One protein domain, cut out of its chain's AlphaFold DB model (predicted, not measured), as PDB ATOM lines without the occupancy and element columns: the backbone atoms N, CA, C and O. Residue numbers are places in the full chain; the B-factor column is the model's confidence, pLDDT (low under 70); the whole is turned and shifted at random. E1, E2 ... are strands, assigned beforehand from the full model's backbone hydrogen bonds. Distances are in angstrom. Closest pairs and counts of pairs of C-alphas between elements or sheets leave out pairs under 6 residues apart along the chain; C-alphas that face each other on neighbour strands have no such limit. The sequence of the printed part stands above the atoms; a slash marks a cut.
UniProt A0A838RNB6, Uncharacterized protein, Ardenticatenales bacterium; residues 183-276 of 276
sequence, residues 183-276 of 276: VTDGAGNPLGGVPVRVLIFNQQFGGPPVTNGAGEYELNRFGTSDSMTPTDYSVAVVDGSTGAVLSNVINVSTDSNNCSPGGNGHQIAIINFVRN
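AT A GLANCE: This is residues 183 to 276 of the 276 residues of an uncharacterized protein of Ardenticatenales bacterium (UniProt A0A838RNB6). With little regular structure, the model forms a partial sandwich: antiparallel sheet E2-E4-E5 partly faces the parallel pair E1 and E6, while E3 runs along the side between E2 and E6. The 94 printed residues include six named strands, E1 to E6 in chain order, holding 35 residues, and no named helix: all strand. The whole is compact, radius of gyration of the C-alphas 14.2 A, spanning 37 by 29 by 20 A.

IN THESE COORDINATES: Find C-alpha 231 at (57.145, -35.837, -16.445); inner strand E4, residues 231 to 237, runs 20.0 A from there. Its neighbours are E2, residues 196 to 200, and E5, residues 250 to 254. E1 is residues 183 to 185; E6, residues 268 to 275, runs 23.2 A to C-alpha 275 at (34.360, -20.442, -20.392). E3 is residues 216 to 222, 18.4 A.

HOW THE PARTS SIT: Look for N 197 and O 236, 2.8 A, between E2 and E4; N 233 and O 252, 2.8 A, in hairpin E4 and E5; N 184 and O 273, 2.9 A, between E1 and E6. The closest C-alphas of E5 and E6, Val 252 and Ala 269, are 7.2 A apart. E3 pairs with no named strand.

THE WHOLE: The printed part has no cut. Links E2 to E3, E4 to E5 and E5 to E6 are long. Residues 222 to 227 have pLDDT under 70.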
ATOM      1  N   VAL A 183      43.031 -18.978 -22.652       98.44
ATOM      2  CA  VAL A 183      41.705 -18.996 -22.039       98.44
ATOM      3  C   VAL A 183      40.810 -18.020 -22.792       98.44
ATOM      4  O   VAL A 183      41.151 -16.848 -22.956       98.44
ATOM      5  N   THR A 184      39.663 -18.507 -23.251       98.62
ATOM      6  CA  THR A 184      38.686 -17.738 -24.034       98.62
ATOM      7  C   THR A 184      37.280 -17.889 -23.462       98.62
ATOM      8  O   THR A 184      37.030 -18.774 -22.643       98.62
ATOM      9  N   ASP A 185      36.357 -17.013 -23.849       98.19
ATOM     10  CA  ASP A 185      34.923 -17.221 -23.634       98.19
ATOM     11  C   ASP A 185      34.300 -18.098 -24.738       98.19
ATOM     12  O   ASP A 185      34.960 -18.457 -25.715       98.19
ATOM     13  N   GLY A 186      33.015 -18.438 -24.605       96.06
ATOM     14  CA  GLY A 186      32.288 -19.218 -25.614       96.06
ATOM     15  C   GLY A 186      32.158 -18.550 -26.994       96.06
ATOM     16  O   GLY A 186      31.787 -19.223 -27.953       96.06
ATOM     17  N   ALA A 187      32.472 -17.255 -27.122       97.00
ATOM     18  CA  ALA A 187      32.519 -16.530 -28.394       97.00
ATOM     19  C   ALA A 187      33.941 -16.460 -28.989       97.00
ATOM     20  O   ALA A 187      34.119 -15.946 -30.093       97.00
ATOM     21  N   GLY A 188      34.945 -16.991 -28.284       97.25
ATOM     22  CA  GLY A 188      36.348 -16.978 -28.687       97.25
ATOM     23  C   GLY A 188      37.111 -15.713 -28.288       97.25
ATOM     24  O   GLY A 188      38.265 -15.563 -28.688       97.25
ATOM     25  N   ASN A 189      36.521 -14.808 -27.498       98.38
ATOM     26  CA  ASN A 189      37.242 -13.634 -27.009       98.38
ATOM     27  C   ASN A 189      38.245 -14.048 -25.923       98.38
ATOM     28  O   ASN A 189      37.915 -14.883 -25.074       98.38
ATOM     29  N   PRO A 190      39.453 -13.464 -25.900       98.31
ATOM     30  CA  PRO A 190      40.448 -13.781 -24.887       98.31
ATOM     31  C   PRO A 190      40.024 -13.312 -23.491       98.31
ATOM     32  O   PRO A 190      39.496 -12.215 -23.318       98.31
ATOM     33  N   LEU A 191      40.315 -14.130 -22.477       98.19
ATOM     34  CA  LEU A 191      40.067 -13.817 -21.070       98.19
ATOM     35  C   LEU A 191      41.389 -13.629 -20.324       98.19
ATOM     36  O   LEU A 191      42.056 -14.602 -19.966       98.19
ATOM     37  N   GLY A 192      41.754 -12.374 -20.060       98.06
ATOM     38  CA  GLY A 192      42.879 -12.029 -19.188       98.06
ATOM     39  C   GLY A 192      42.549 -12.139 -17.700       98.06
ATOM     40  O   GLY A 192      41.384 -12.100 -17.304       98.06
ATOM     41  N   GLY A 193      43.580 -12.264 -16.863       97.44
ATOM     42  CA  GLY A 193      43.423 -12.320 -15.408       97.44
ATOM     43  C   GLY A 193      42.942 -13.669 -14.864       97.44
ATOM     44  O   GLY A 193      42.607 -13.761 -13.685       97.44
ATOM     45  N   VAL A 194      42.890 -14.716 -15.691       97.69
ATOM     46  CA  VAL A 194      42.444 -16.053 -15.285       97.69
ATOM     47  C   VAL A 194      43.640 -16.850 -14.752       97.69
ATOM     48  O   VAL A 194      44.598 -17.055 -15.501       97.69
ATOM     49  N   PRO A 195      43.618 -17.324 -13.493       97.25
ATOM     50  CA  PRO A 195      44.686 -18.154 -12.964       97.25
ATOM     51  C   PRO A 195      44.559 -19.597 -13.460       97.25
ATOM     52  O   PRO A 195      43.512 -20.238 -13.340       97.25
ATOM     53  N   VAL A 196      45.662 -20.131 -13.971       96.75
ATOM     54  CA  VAL A 196      45.800 -21.530 -14.378       96.75
ATOM     55  C   VAL A 196      46.740 -22.209 -13.394       96.75
ATOM     56  O   VAL A 196      47.807 -21.694 -13.098       96.75
ATOM     57  N   ARG A 197      46.366 -23.364 -12.850       95.69
ATOM     58  CA  ARG A 197      47.219 -24.160 -11.965       95.69
ATOM     59  C   ARG A 197      47.843 -25.309 -12.738       95.69
ATOM     60  O   ARG A 197      47.146 -26.030 -13.448       95.69
ATOM     61  N   VAL A 198      49.136 -25.511 -12.513       93.19
ATOM     62  CA  VAL A 198      49.895 -26.662 -13.001       93.19
ATOM     63  C   VAL A 198      50.428 -27.437 -11.799       93.19
ATOM     64  O   VAL A 198      51.079 -26.869 -10.919       93.19
ATOM     65  N   LEU A 199      50.123 -28.730 -11.748       91.69
ATOM     66  CA  LEU A 199      50.631 -29.653 -10.741       91.69
ATOM     67  C   LEU A 199      51.635 -30.614 -11.376       91.69
ATOM     68  O   LEU A 199      51.406 -31.101 -12.481       91.69
ATOM     69  N   ILE A 200      52.695 -30.928 -10.637       89.75
ATOM     70  CA  ILE A 200      53.675 -31.971 -10.949       89.75
ATOM     71  C   ILE A 200      53.667 -32.942  -9.774       89.75
ATOM     72  O   ILE A 200      53.835 -32.514  -8.635       89.75
ATOM     73  N   PHE A 201      53.425 -34.233 -10.008       86.62
ATOM     74  CA  PHE A 201      53.293 -35.224  -8.926       86.62
ATOM     75  C   PHE A 201      52.297 -34.800  -7.823       86.62
ATOM     76  O   PHE A 201      52.544 -34.995  -6.633       86.62
ATOM     77  N   ASN A 202      51.175 -34.183  -8.217       86.88
ATOM     78  CA  ASN A 202      50.159 -33.593  -7.328       86.88
ATOM     79  C   ASN A 202      50.641 -32.424  -6.441       86.88
ATOM     80  O   ASN A 202      49.889 -31.958  -5.587       86.88
ATOM     81  N   GLN A 203      51.859 -31.922  -6.647       87.12
ATOM     82  CA  GLN A 203      52.403 -30.735  -5.989       87.12
ATOM     83  C   GLN A 203      52.253 -29.532  -6.916       87.12
ATOM     84  O   GLN A 203      52.538 -29.620  -8.111       87.12
ATOM     85  N   GLN A 204      51.810 -28.395  -6.382       84.62
ATOM     86  CA  GLN A 204      51.730 -27.177  -7.177       84.62
ATOM     87  C   GLN A 204      53.133 -26.656  -7.485       84.62
ATOM     88  O   GLN A 204      53.935 -26.432  -6.580       84.62
ATOM     89  N   PHE A 205      53.415 -26.446  -8.768       80.31
ATOM     90  CA  PHE A 205      54.683 -25.879  -9.199       80.31
ATOM     91  C   PHE A 205      54.574 -24.355  -9.278       80.31
ATOM     92  O   PHE A 205      53.933 -23.819 -10.179       80.31
ATOM     93  N   GLY A 206      55.192 -23.658  -8.323       82.69
ATOM     94  CA  GLY A 206      55.175 -22.196  -8.266       82.69
ATOM     95  C   GLY A 206      53.780 -21.586  -8.048       82.69
ATOM     96  O   GLY A 206      52.821 -22.254  -7.651       82.69
ATOM     97  N   GLY A 207      53.667 -20.276  -8.274       83.81
ATOM     98  CA  GLY A 207      52.368 -19.596  -8.313       83.81
ATOM     99  C   GLY A 207      51.588 -19.958  -9.586       83.81
ATOM    100  O   GLY A 207      52.214 -20.267 -10.600       83.81
ATOM    101  N   PRO A 208      50.241 -19.926  -9.563       83.75
ATOM    102  CA  PRO A 208      49.462 -20.169 -10.769       83.75
ATOM    103  C   PRO A 208      49.735 -19.041 -11.778       83.75
ATOM    104  O   PRO A 208      49.565 -17.870 -11.420       83.75
ATOM    105  N   PRO A 209      50.167 -19.334 -13.017       90.81
ATOM    106  CA  PRO A 209      50.264 -18.325 -14.059       90.81
ATOM    107  C   PRO A 209      48.900 -17.689 -14.274       90.81
ATOM    108  O   PRO A 209      47.864 -18.356 -14.245       90.81
ATOM    109  N   VAL A 210      48.915 -16.386 -14.509       96.00
ATOM    110  CA  VAL A 210      47.716 -15.608 -14.796       96.00
ATOM    111  C   VAL A 210      47.738 -15.251 -16.271       96.00
ATOM    112  O   VAL A 210      48.770 -14.808 -16.779       96.00
ATOM    113  N   THR A 211      46.617 -15.447 -16.959       97.38
ATOM    114  CA  THR A 211      46.527 -15.094 -18.375       97.38
ATOM    115  C   THR A 211      46.743 -13.599 -18.603       97.38
ATOM    116  O   THR A 211      46.253 -12.755 -17.845       97.38
ATOM    117  N   ASN A 212      47.462 -13.254 -19.671       97.50
ATOM    118  CA  ASN A 212      47.663 -11.870 -20.101       97.50
ATOM    119  C   ASN A 212      46.396 -11.295 -20.779       97.50
ATOM    120  O   ASN A 212      45.375 -11.969 -20.903       97.50
ATOM    121  N   GLY A 213      46.443 -10.046 -21.262       97.38
ATOM    122  CA  GLY A 213      45.308  -9.417 -21.961       97.38
ATOM    123  C   GLY A 213      44.862 -10.125 -23.252       97.38
ATOM    124  O   GLY A 213      43.723  -9.953 -23.672       97.38
ATOM    125  N   ALA A 214      45.724 -10.954 -23.851       97.88
ATOM    126  CA  ALA A 214      45.413 -11.809 -24.998       97.88
ATOM    127  C   ALA A 214      44.898 -13.203 -24.585       97.88
ATOM    128  O   ALA A 214      44.727 -14.080 -25.432       97.88
ATOM    129  N   GLY A 215      44.634 -13.418 -23.291       98.00
ATOM    130  CA  GLY A 215      44.158 -14.686 -22.749       98.00
ATOM    131  C   GLY A 215      45.228 -15.773 -22.723       98.00
ATOM    132  O   GLY A 215      44.908 -16.917 -22.424       98.00
ATOM    133  N   GLU A 216      46.481 -15.449 -23.031       98.25
ATOM    134  CA  GLU A 216      47.574 -16.414 -23.089       98.25
ATOM    135  C   GLU A 216      48.181 -16.635 -21.713       98.25
ATOM    136  O   GLU A 216      48.359 -15.691 -20.940       98.25
ATOM    137  N   TYR A 217      48.546 -17.878 -21.434       97.12
ATOM    138  CA  TYR A 217      49.375 -18.236 -20.298       97.12
ATOM    139  C   TYR A 217      50.530 -19.111 -20.771       97.12
ATOM    140  O   TYR A 217      50.406 -19.894 -21.716       97.12
ATOM    141  N   GLU A 218      51.650 -18.994 -20.076       95.38
ATOM    142  CA  GLU A 218      52.833 -19.800 -20.322       95.38
ATOM    143  C   GLU A 218      53.472 -20.135 -18.978       95.38
ATOM    144  O   GLU A 218      53.716 -19.258 -18.147       95.38
ATOM    145  N   LEU A 219      53.726 -21.421 -18.757       91.69
ATOM    146  CA  LEU A 219      54.596 -21.896 -17.701       91.69
ATOM    147  C   LEU A 219      55.911 -22.330 -18.320       91.69
ATOM    148  O   LEU A 219      56.022 -23.398 -18.929       91.69
ATOM    149  N   ASN A 220      56.900 -21.464 -18.154       86.94
ATOM    150  CA  ASN A 220      58.232 -21.704 -18.656       86.94
ATOM    151  C   ASN A 220      59.040 -22.586 -17.704       86.94
ATOM    152  O   ASN A 220      59.082 -22.351 -16.497       86.94
ATOM    153  N   ARG A 221      59.790 -23.504 -18.324       70.38
ATOM    154  CA  ARG A 221      61.028 -24.096 -17.811       70.38
ATOM    155  C   ARG A 221      60.851 -25.074 -16.650       70.38
ATOM    156  O   ARG A 221      61.244 -24.810 -15.514       70.38
ATOM    157  N   PHE A 222      60.377 -26.269 -16.982       69.62
ATOM    158  CA  PHE A 222      60.588 -27.440 -16.133       69.62
ATOM    159  C   PHE A 222      61.886 -28.144 -16.563       69.62
ATOM    160  O   PHE A 222      61.969 -28.672 -17.670       69.62
ATOM    161  N   GLY A 223      62.907 -28.116 -15.702       62.56
ATOM    162  CA  GLY A 223      64.219 -28.725 -15.966       62.56
ATOM    163  C   GLY A 223      65.198 -27.841 -16.758       62.56
ATOM    164  O   GLY A 223      64.832 -26.821 -17.344       62.56
ATOM    165  N   THR A 224      66.480 -28.211 -16.726       60.50
ATOM    166  CA  THR A 224      67.538 -27.659 -17.589       60.50
ATOM    167  C   THR A 224      67.677 -28.518 -18.851       60.50
ATOM    168  O   THR A 224      67.290 -29.686 -18.846       60.50
ATOM    169  N   SER A 225      68.234 -27.952 -19.931       62.28
ATOM    170  CA  SER A 225      68.457 -28.624 -21.231       62.28
ATOM    171  C   SER A 225      69.126 -29.995 -21.115       62.28
ATOM    172  O   SER A 225      68.902 -30.874 -21.940       62.28
ATOM    173  N   ASP A 226      69.923 -30.185 -20.067       59.84
ATOM    174  CA  ASP A 226      70.774 -31.359 -19.893       59.84
ATOM    175  C   ASP A 226      70.023 -32.550 -19.271       59.84
ATOM    176  O   ASP A 226      70.556 -33.657 -19.207       59.84
ATOM    177  N   SER A 227      68.777 -32.352 -18.819       62.38
ATOM    178  CA  SER A 227      67.946 -33.409 -18.240       62.38
ATOM    179  C   SER A 227      66.456 -33.170 -18.504       62.38
ATOM    180  O   SER A 227      65.690 -32.820 -17.601       62.38
ATOM    181  N   MET A 228      66.022 -33.371 -19.751       77.88
ATOM    182  CA  MET A 228      64.593 -33.471 -20.057       77.88
ATOM    183  C   MET A 228      64.071 -34.802 -19.517       77.88
ATOM    184  O   MET A 228      64.091 -35.823 -20.201       77.88
ATOM    185  N   THR A 229      63.673 -34.812 -18.249       84.44
ATOM    186  CA  THR A 229      63.071 -35.988 -17.620       84.44
ATOM    187  C   THR A 229      61.595 -36.046 -18.016       84.44
ATOM    188  O   THR A 229      60.871 -35.081 -17.747       84.44
ATOM    189  N   PRO A 230      61.120 -37.148 -18.628       91.12
ATOM    190  CA  PRO A 230      59.697 -37.356 -18.863       91.12
ATOM    191  C   PRO A 230      58.898 -37.141 -17.576       91.12
ATOM    192  O   PRO A 230      59.266 -37.674 -16.528       91.12
ATOM    193  N   THR A 231      57.859 -36.311 -17.636       92.19
ATOM    194  CA  THR A 231      57.145 -35.837 -16.445       92.19
ATOM    195  C   THR A 231      55.656 -35.715 -16.741       92.19
ATOM    196  O   THR A 231      55.264 -35.219 -17.796       92.19
ATOM    197  N   ASP A 232      54.831 -36.147 -15.787       94.19
ATOM    198  CA  ASP A 232      53.380 -36.005 -15.847       94.19
ATOM    199  C   ASP A 232      52.933 -34.699 -15.184       94.19
ATOM    200  O   ASP A 232      53.332 -34.372 -14.060       94.19
ATOM    201  N   TYR A 233      52.052 -33.980 -15.872       95.25
ATOM    202  CA  TYR A 233      51.485 -32.713 -15.437       95.25
ATOM    203  C   TYR A 233      49.968 -32.786 -15.394       95.25
ATOM    204  O   TYR A 233      49.341 -33.365 -16.280       95.25
ATOM    205  N   SER A 234      49.380 -32.109 -14.414       96.56
ATOM    206  CA  SER A 234      47.939 -31.865 -14.344       96.56
ATOM    207  C   SER A 234      47.661 -30.367 -14.419       96.56
ATOM    208  O   SER A 234      48.201 -29.597 -13.624       96.56
ATOM    209  N   VAL A 235      46.807 -29.948 -15.350       96.94
ATOM    210  CA  VAL A 235      46.536 -28.534 -15.653       96.94
ATOM    211  C   VAL A 235      45.047 -28.241 -15.519       96.94
ATOM    212  O   VAL A 235      44.219 -28.996 -16.029       96.94
ATOM    213  N   ALA A 236      44.695 -27.152 -14.836       97.50
ATOM    214  CA  ALA A 236      43.308 -26.716 -14.680       97.50
ATOM    215  C   ALA A 236      43.206 -25.205 -14.439       97.50
ATOM    216  O   ALA A 236      44.105 -24.609 -13.848       97.50
ATOM    217  N   VAL A 237      42.082 -24.593 -14.811       97.44
ATOM    218  CA  VAL A 237      41.726 -23.244 -14.347       97.44
ATOM    219  C   VAL A 237      41.330 -23.321 -12.875       97.44
ATOM    220  O   VAL A 237      40.613 -24.238 -12.460       97.44
ATOM    221  N   VAL A 238      41.789 -22.357 -12.082       97.19
ATOM    222  CA  VAL A 238      41.469 -22.266 -10.657       97.19
ATOM    223  C   VAL A 238      40.914 -20.898 -10.295       97.19
ATOM    224  O   VAL A 238      41.124 -19.911 -10.992       97.19
ATOM    225  N   ASP A 239      40.200 -20.840  -9.181       96.06
ATOM    226  CA  ASP A 239      39.795 -19.595  -8.554       96.06
ATOM    227  C   ASP A 239      41.014 -18.934  -7.891       96.06
ATOM    228  O   ASP A 239      41.718 -19.563  -7.099       96.06
ATOM    229  N   GLY A 240      41.282 -17.670  -8.221       93.44
ATOM    230  CA  GLY A 240      42.491 -16.975  -7.769       93.44
ATOM    231  C   GLY A 240      42.524 -16.669  -6.270       93.44
ATOM    232  O   GLY A 240      43.599 -16.432  -5.726       93.44
ATOM    233  N   SER A 241      41.372 -16.677  -5.595       94.62
ATOM    234  CA  SER A 241      41.268 -16.363  -4.166       94.62
ATOM    235  C   SER A 241      41.271 -17.617  -3.295       94.62
ATOM    236  O   SER A 241      41.868 -17.626  -2.224       94.62
ATOM    237  N   THR A 242      40.607 -18.677  -3.750       94.81
ATOM    238  CA  THR A 242      40.385 -19.909  -2.980       94.81
ATOM    239  C   THR A 242      41.236 -21.084  -3.457       94.81
ATOM    240  O   THR A 242      41.379 -22.068  -2.736       94.81
ATOM    241  N   GLY A 243      41.779 -21.023  -4.677       92.94
ATOM    242  CA  GLY A 243      42.466 -22.147  -5.316       92.94
ATOM    243  C   GLY A 243      41.535 -23.295  -5.730       92.94
ATOM    244  O   GLY A 243      42.018 -24.378  -6.087       92.94
ATOM    245  N   ALA A 244      40.213 -23.093  -5.677       94.50
ATOM    246  CA  ALA A 244      39.226 -24.079  -6.101       94.50
ATOM    247  C   ALA A 244      39.360 -24.376  -7.600       94.50
ATOM    248  O   ALA A 244      39.621 -23.480  -8.396       94.50
ATOM    249  N   VAL A 245      39.182 -25.636  -8.000       95.50
ATOM    250  CA  VAL A 245      39.245 -26.032  -9.414       95.50
ATOM    251  C   VAL A 245      37.967 -25.605 -10.128       95.50
ATOM    252  O   VAL A 245      36.875 -26.005  -9.729       95.50
ATOM    253  N   LEU A 246      38.118 -24.831 -11.202       96.94
ATOM    254  CA  LEU A 246      37.024 -24.270 -12.001       96.94
ATOM    255  C   LEU A 246      36.873 -24.926 -13.385       96.94
ATOM    256  O   LEU A 246      35.943 -24.593 -14.117       96.94
ATOM    257  N   SER A 247      37.764 -25.851 -13.751       97.12
ATOM    258  CA  SER A 247      37.701 -26.614 -15.003       97.12
ATOM    259  C   SER A 247      37.883 -28.110 -14.781       97.12
ATOM    260  O   SER A 247      38.237 -28.566 -13.693       97.12
ATOM    261  N   ASN A 248      37.736 -28.896 -15.841       95.75
ATOM    262  CA  ASN A 248      38.261 -30.253 -15.854       95.75
ATOM    263  C   ASN A 248      39.793 -30.203 -15.760       95.75
ATOM    264  O   ASN A 248      40.431 -29.222 -16.154       95.75
ATOM    265  N   VAL A 249      40.374 -31.270 -15.217       96.88
ATOM    266  CA  VAL A 249      41.826 -31.427 -15.119       96.88
ATOM    267  C   VAL A 249      42.325 -32.125 -16.377       96.88
ATOM    268  O   VAL A 249      41.862 -33.218 -16.705       96.88
ATOM    269  N   ILE A 250      43.273 -31.501 -17.069       98.00
ATOM    270  CA  ILE A 250      43.950 -32.072 -18.232       98.00
ATOM    271  C   ILE A 250      45.274 -32.668 -17.772       98.00
ATOM    272  O   ILE A 250      46.108 -31.955 -17.217       98.00
ATOM    273  N   ASN A 251      45.457 -33.967 -18.004       97.44
ATOM    274  CA  ASN A 251      46.712 -34.652 -17.716       97.44
ATOM    275  C   ASN A 251      47.522 -34.792 -19.004       97.44
ATOM    276  O   ASN A 251      46.997 -35.277 -20.007       97.44
ATOM    277  N   VAL A 252      48.782 -34.379 -18.970       96.88
ATOM    278  CA  VAL A 252      49.720 -34.484 -20.095       96.88
ATOM    279  C   VAL A 252      51.044 -35.059 -19.610       96.88
ATOM    280  O   VAL A 252      51.409 -34.863 -18.455       96.88
ATOM    281  N   SER A 253      51.759 -35.760 -20.486       95.75
ATOM    282  CA  SER A 253      53.047 -36.378 -20.172       95.75
ATOM    283  C   SER A 253      54.075 -35.930 -21.194       95.75
ATOM    284  O   SER A 253      53.851 -36.085 -22.396       95.75
ATOM    285  N   THR A 254      55.161 -35.326 -20.728       95.00
ATOM    286  CA  THR A 254      56.249 -34.874 -21.599       95.00
ATOM    287  C   THR A 254      57.259 -35.990 -21.788       95.00
ATOM    288  O   THR A 254      57.384 -36.863 -20.931       95.00
ATOM    289  N   ASP A 255      58.029 -35.951 -22.870       94.00
ATOM    290  CA  ASP A 255      59.049 -36.962 -23.152       94.00
ATOM    291  C   ASP A 255      60.408 -36.364 -23.547       94.00
ATOM    292  O   ASP A 255      60.576 -35.154 -23.717       94.00
ATOM    293  N   SER A 256      61.398 -37.246 -23.665       91.88
ATOM    294  CA  SER A 256      62.761 -36.938 -24.103       91.88
ATOM    295  C   SER A 256      63.024 -37.351 -25.557       91.88
ATOM    296  O   SER A 256      64.177 -37.529 -25.951       91.88
ATOM    297  N   ASN A 257      61.967 -37.527 -26.362       94.19
ATOM    298  CA  ASN A 257      62.105 -37.830 -27.786       94.19
ATOM    299  C   ASN A 257      62.674 -36.620 -28.549       94.19
ATOM    300  O   ASN A 257      62.919 -35.560 -27.973       94.19
ATOM    301  N   ASN A 258      62.898 -36.775 -29.860       93.19
ATOM    302  CA  ASN A 258      63.577 -35.780 -30.693       93.19
ATOM    303  C   ASN A 258      62.958 -34.377 -30.557       93.19
ATOM    304  O   ASN A 258      61.901 -34.095 -31.122       93.19
ATOM    305  N   CYS A 259      63.670 -33.505 -29.848       94.06
ATOM    306  CA  CYS A 259      63.262 -32.142 -29.531       94.06
ATOM    307  C   CYS A 259      63.626 -31.120 -30.621       94.06
ATOM    308  O   CYS A 259      63.362 -29.926 -30.461       94.06
ATOM    309  N   SER A 260      64.261 -31.566 -31.710       93.81
ATOM    310  CA  SER A 260      64.629 -30.699 -32.832       93.81
ATOM    311  C   SER A 260      63.373 -30.167 -33.535       93.81
ATOM    312  O   SER A 260      62.339 -30.838 -33.513       93.81
ATOM    313  N   PRO A 261      63.440 -29.012 -34.222       93.38
ATOM    314  CA  PRO A 261      62.333 -28.533 -35.048       93.38
ATOM    315  C   PRO A 261      61.839 -29.610 -36.031       93.38
ATOM    316  O   PRO A 261      62.636 -30.216 -36.745       93.38
ATOM    317  N   GLY A 262      60.526 -29.871 -36.041       92.81
ATOM    318  CA  GLY A 262      59.908 -30.946 -36.835       92.81
ATOM    319  C   GLY A 262      60.074 -32.360 -36.260       92.81
ATOM    320  O   GLY A 262      59.625 -33.328 -36.873       92.81
ATOM    321  N   GLY A 263      60.715 -32.493 -35.099       94.00
ATOM    322  CA  GLY A 263      60.796 -33.731 -34.339       94.00
ATOM    323  C   GLY A 263      59.454 -34.141 -33.730       94.00
ATOM    324  O   GLY A 263      58.477 -33.395 -33.733       94.00
ATOM    325  N   ASN A 264      59.417 -35.359 -33.198       95.50
ATOM    326  CA  ASN A 264      58.249 -35.949 -32.546       95.50
ATOM    327  C   ASN A 264      58.292 -35.826 -31.013       95.50
ATOM    328  O   ASN A 264      57.606 -36.576 -30.326       95.50
ATOM    329  N   GLY A 265      59.150 -34.952 -30.486       94.94
ATOM    330  CA  GLY A 265      59.264 -34.689 -29.060       94.94
ATOM    331  C   GLY A 265      58.032 -33.995 -28.484       94.94
ATOM    332  O   GLY A 265      57.418 -33.143 -29.127       94.94
ATOM    333  N   HIS A 266      57.692 -34.350 -27.249       96.38
ATOM    334  CA  HIS A 266      56.576 -33.781 -26.496       96.38
ATOM    335  C   HIS A 266      57.099 -32.903 -25.358       96.38
ATOM    336  O   HIS A 266      56.903 -33.196 -24.181       96.38
ATOM    337  N   GLN A 267      57.823 -31.837 -25.698       95.06
ATOM    338  CA  GLN A 267      58.405 -30.942 -24.695       95.06
ATOM    339  C   GLN A 267      57.481 -29.772 -24.347       95.06
ATOM    340  O   GLN A 267      57.512 -29.284 -23.220       95.06
ATOM    341  N   ILE A 268      56.627 -29.331 -25.273       95.50
ATOM    342  CA  ILE A 268      55.662 -28.256 -25.022       95.50
ATOM    343  C   ILE A 268      54.240 -28.779 -25.187       95.50
ATOM    344  O   ILE A 268      53.846 -29.145 -26.292       95.50
ATOM    345  N   ALA A 269      53.454 -28.762 -24.109       97.31
ATOM    346  CA  ALA A 269      52.019 -29.035 -24.174       97.31
ATOM    347  C   ALA A 269      51.240 -27.742 -24.444       97.31
ATOM    348  O   ALA A 269      51.402 -26.758 -23.715       97.31
ATOM    349  N   ILE A 270      50.347 -27.762 -25.436       97.94
ATOM    350  CA  ILE A 270      49.405 -26.669 -25.699       97.94
ATOM    351  C   ILE A 270      48.013 -27.081 -25.227       97.94
ATOM    352  O   ILE A 270      47.451 -28.062 -25.717       97.94
ATOM    353  N   ILE A 271      47.447 -26.335 -24.282       98.50
ATOM    354  CA  ILE A 271      46.139 -26.625 -23.680       98.50
ATOM    355  C   ILE A 271      45.299 -25.351 -23.704       98.50
ATOM    356  O   ILE A 271      45.729 -24.319 -23.217       98.50
ATOM    357  N   ASN A 272      44.085 -25.407 -24.240       98.44
ATOM    358  CA  ASN A 272      43.184 -24.256 -24.238       98.44
ATOM    359  C   ASN A 272      42.021 -24.484 -23.283       98.44
ATOM    360  O   ASN A 272      41.580 -25.616 -23.106       98.44
ATOM    361  N   PHE A 273      41.493 -23.405 -22.712       98.56
ATOM    362  CA  PHE A 273      40.279 -23.425 -21.903       98.56
ATOM    363  C   PHE A 273      39.228 -22.477 -22.484       98.56
ATOM    364  O   PHE A 273      39.546 -21.380 -22.946       98.56
ATOM    365  N   VAL A 274      37.967 -22.892 -22.427       98.25
ATOM    366  CA  VAL A 274      36.805 -22.101 -22.847       98.25
ATOM    367  C   VAL A 274      35.872 -21.930 -21.655       98.25
ATOM    368  O   VAL A 274      35.595 -22.906 -20.960       98.25
ATOM    369  N   ARG A 275      35.405 -20.707 -21.390       97.50
ATOM    370  CA  ARG A 275      34.360 -20.442 -20.392       97.50
ATOM    371  C   ARG A 275      32.988 -20.830 -20.959       97.50
ATOM    372  O   ARG A 275      32.636 -20.355 -22.039       97.50
ATOM    373  N   ASN A 276      32.254 -21.662 -20.220       93.12
ATOM    374  CA  ASN A 276      30.892 -22.109 -20.536       93.12
ATOM    375  C   ASN A 276      29.841 -21.020 -20.288       93.12
ATOM    376  O   ASN A 276      30.072 -20.159 -19.405       93.12
TER     377      ASN A 276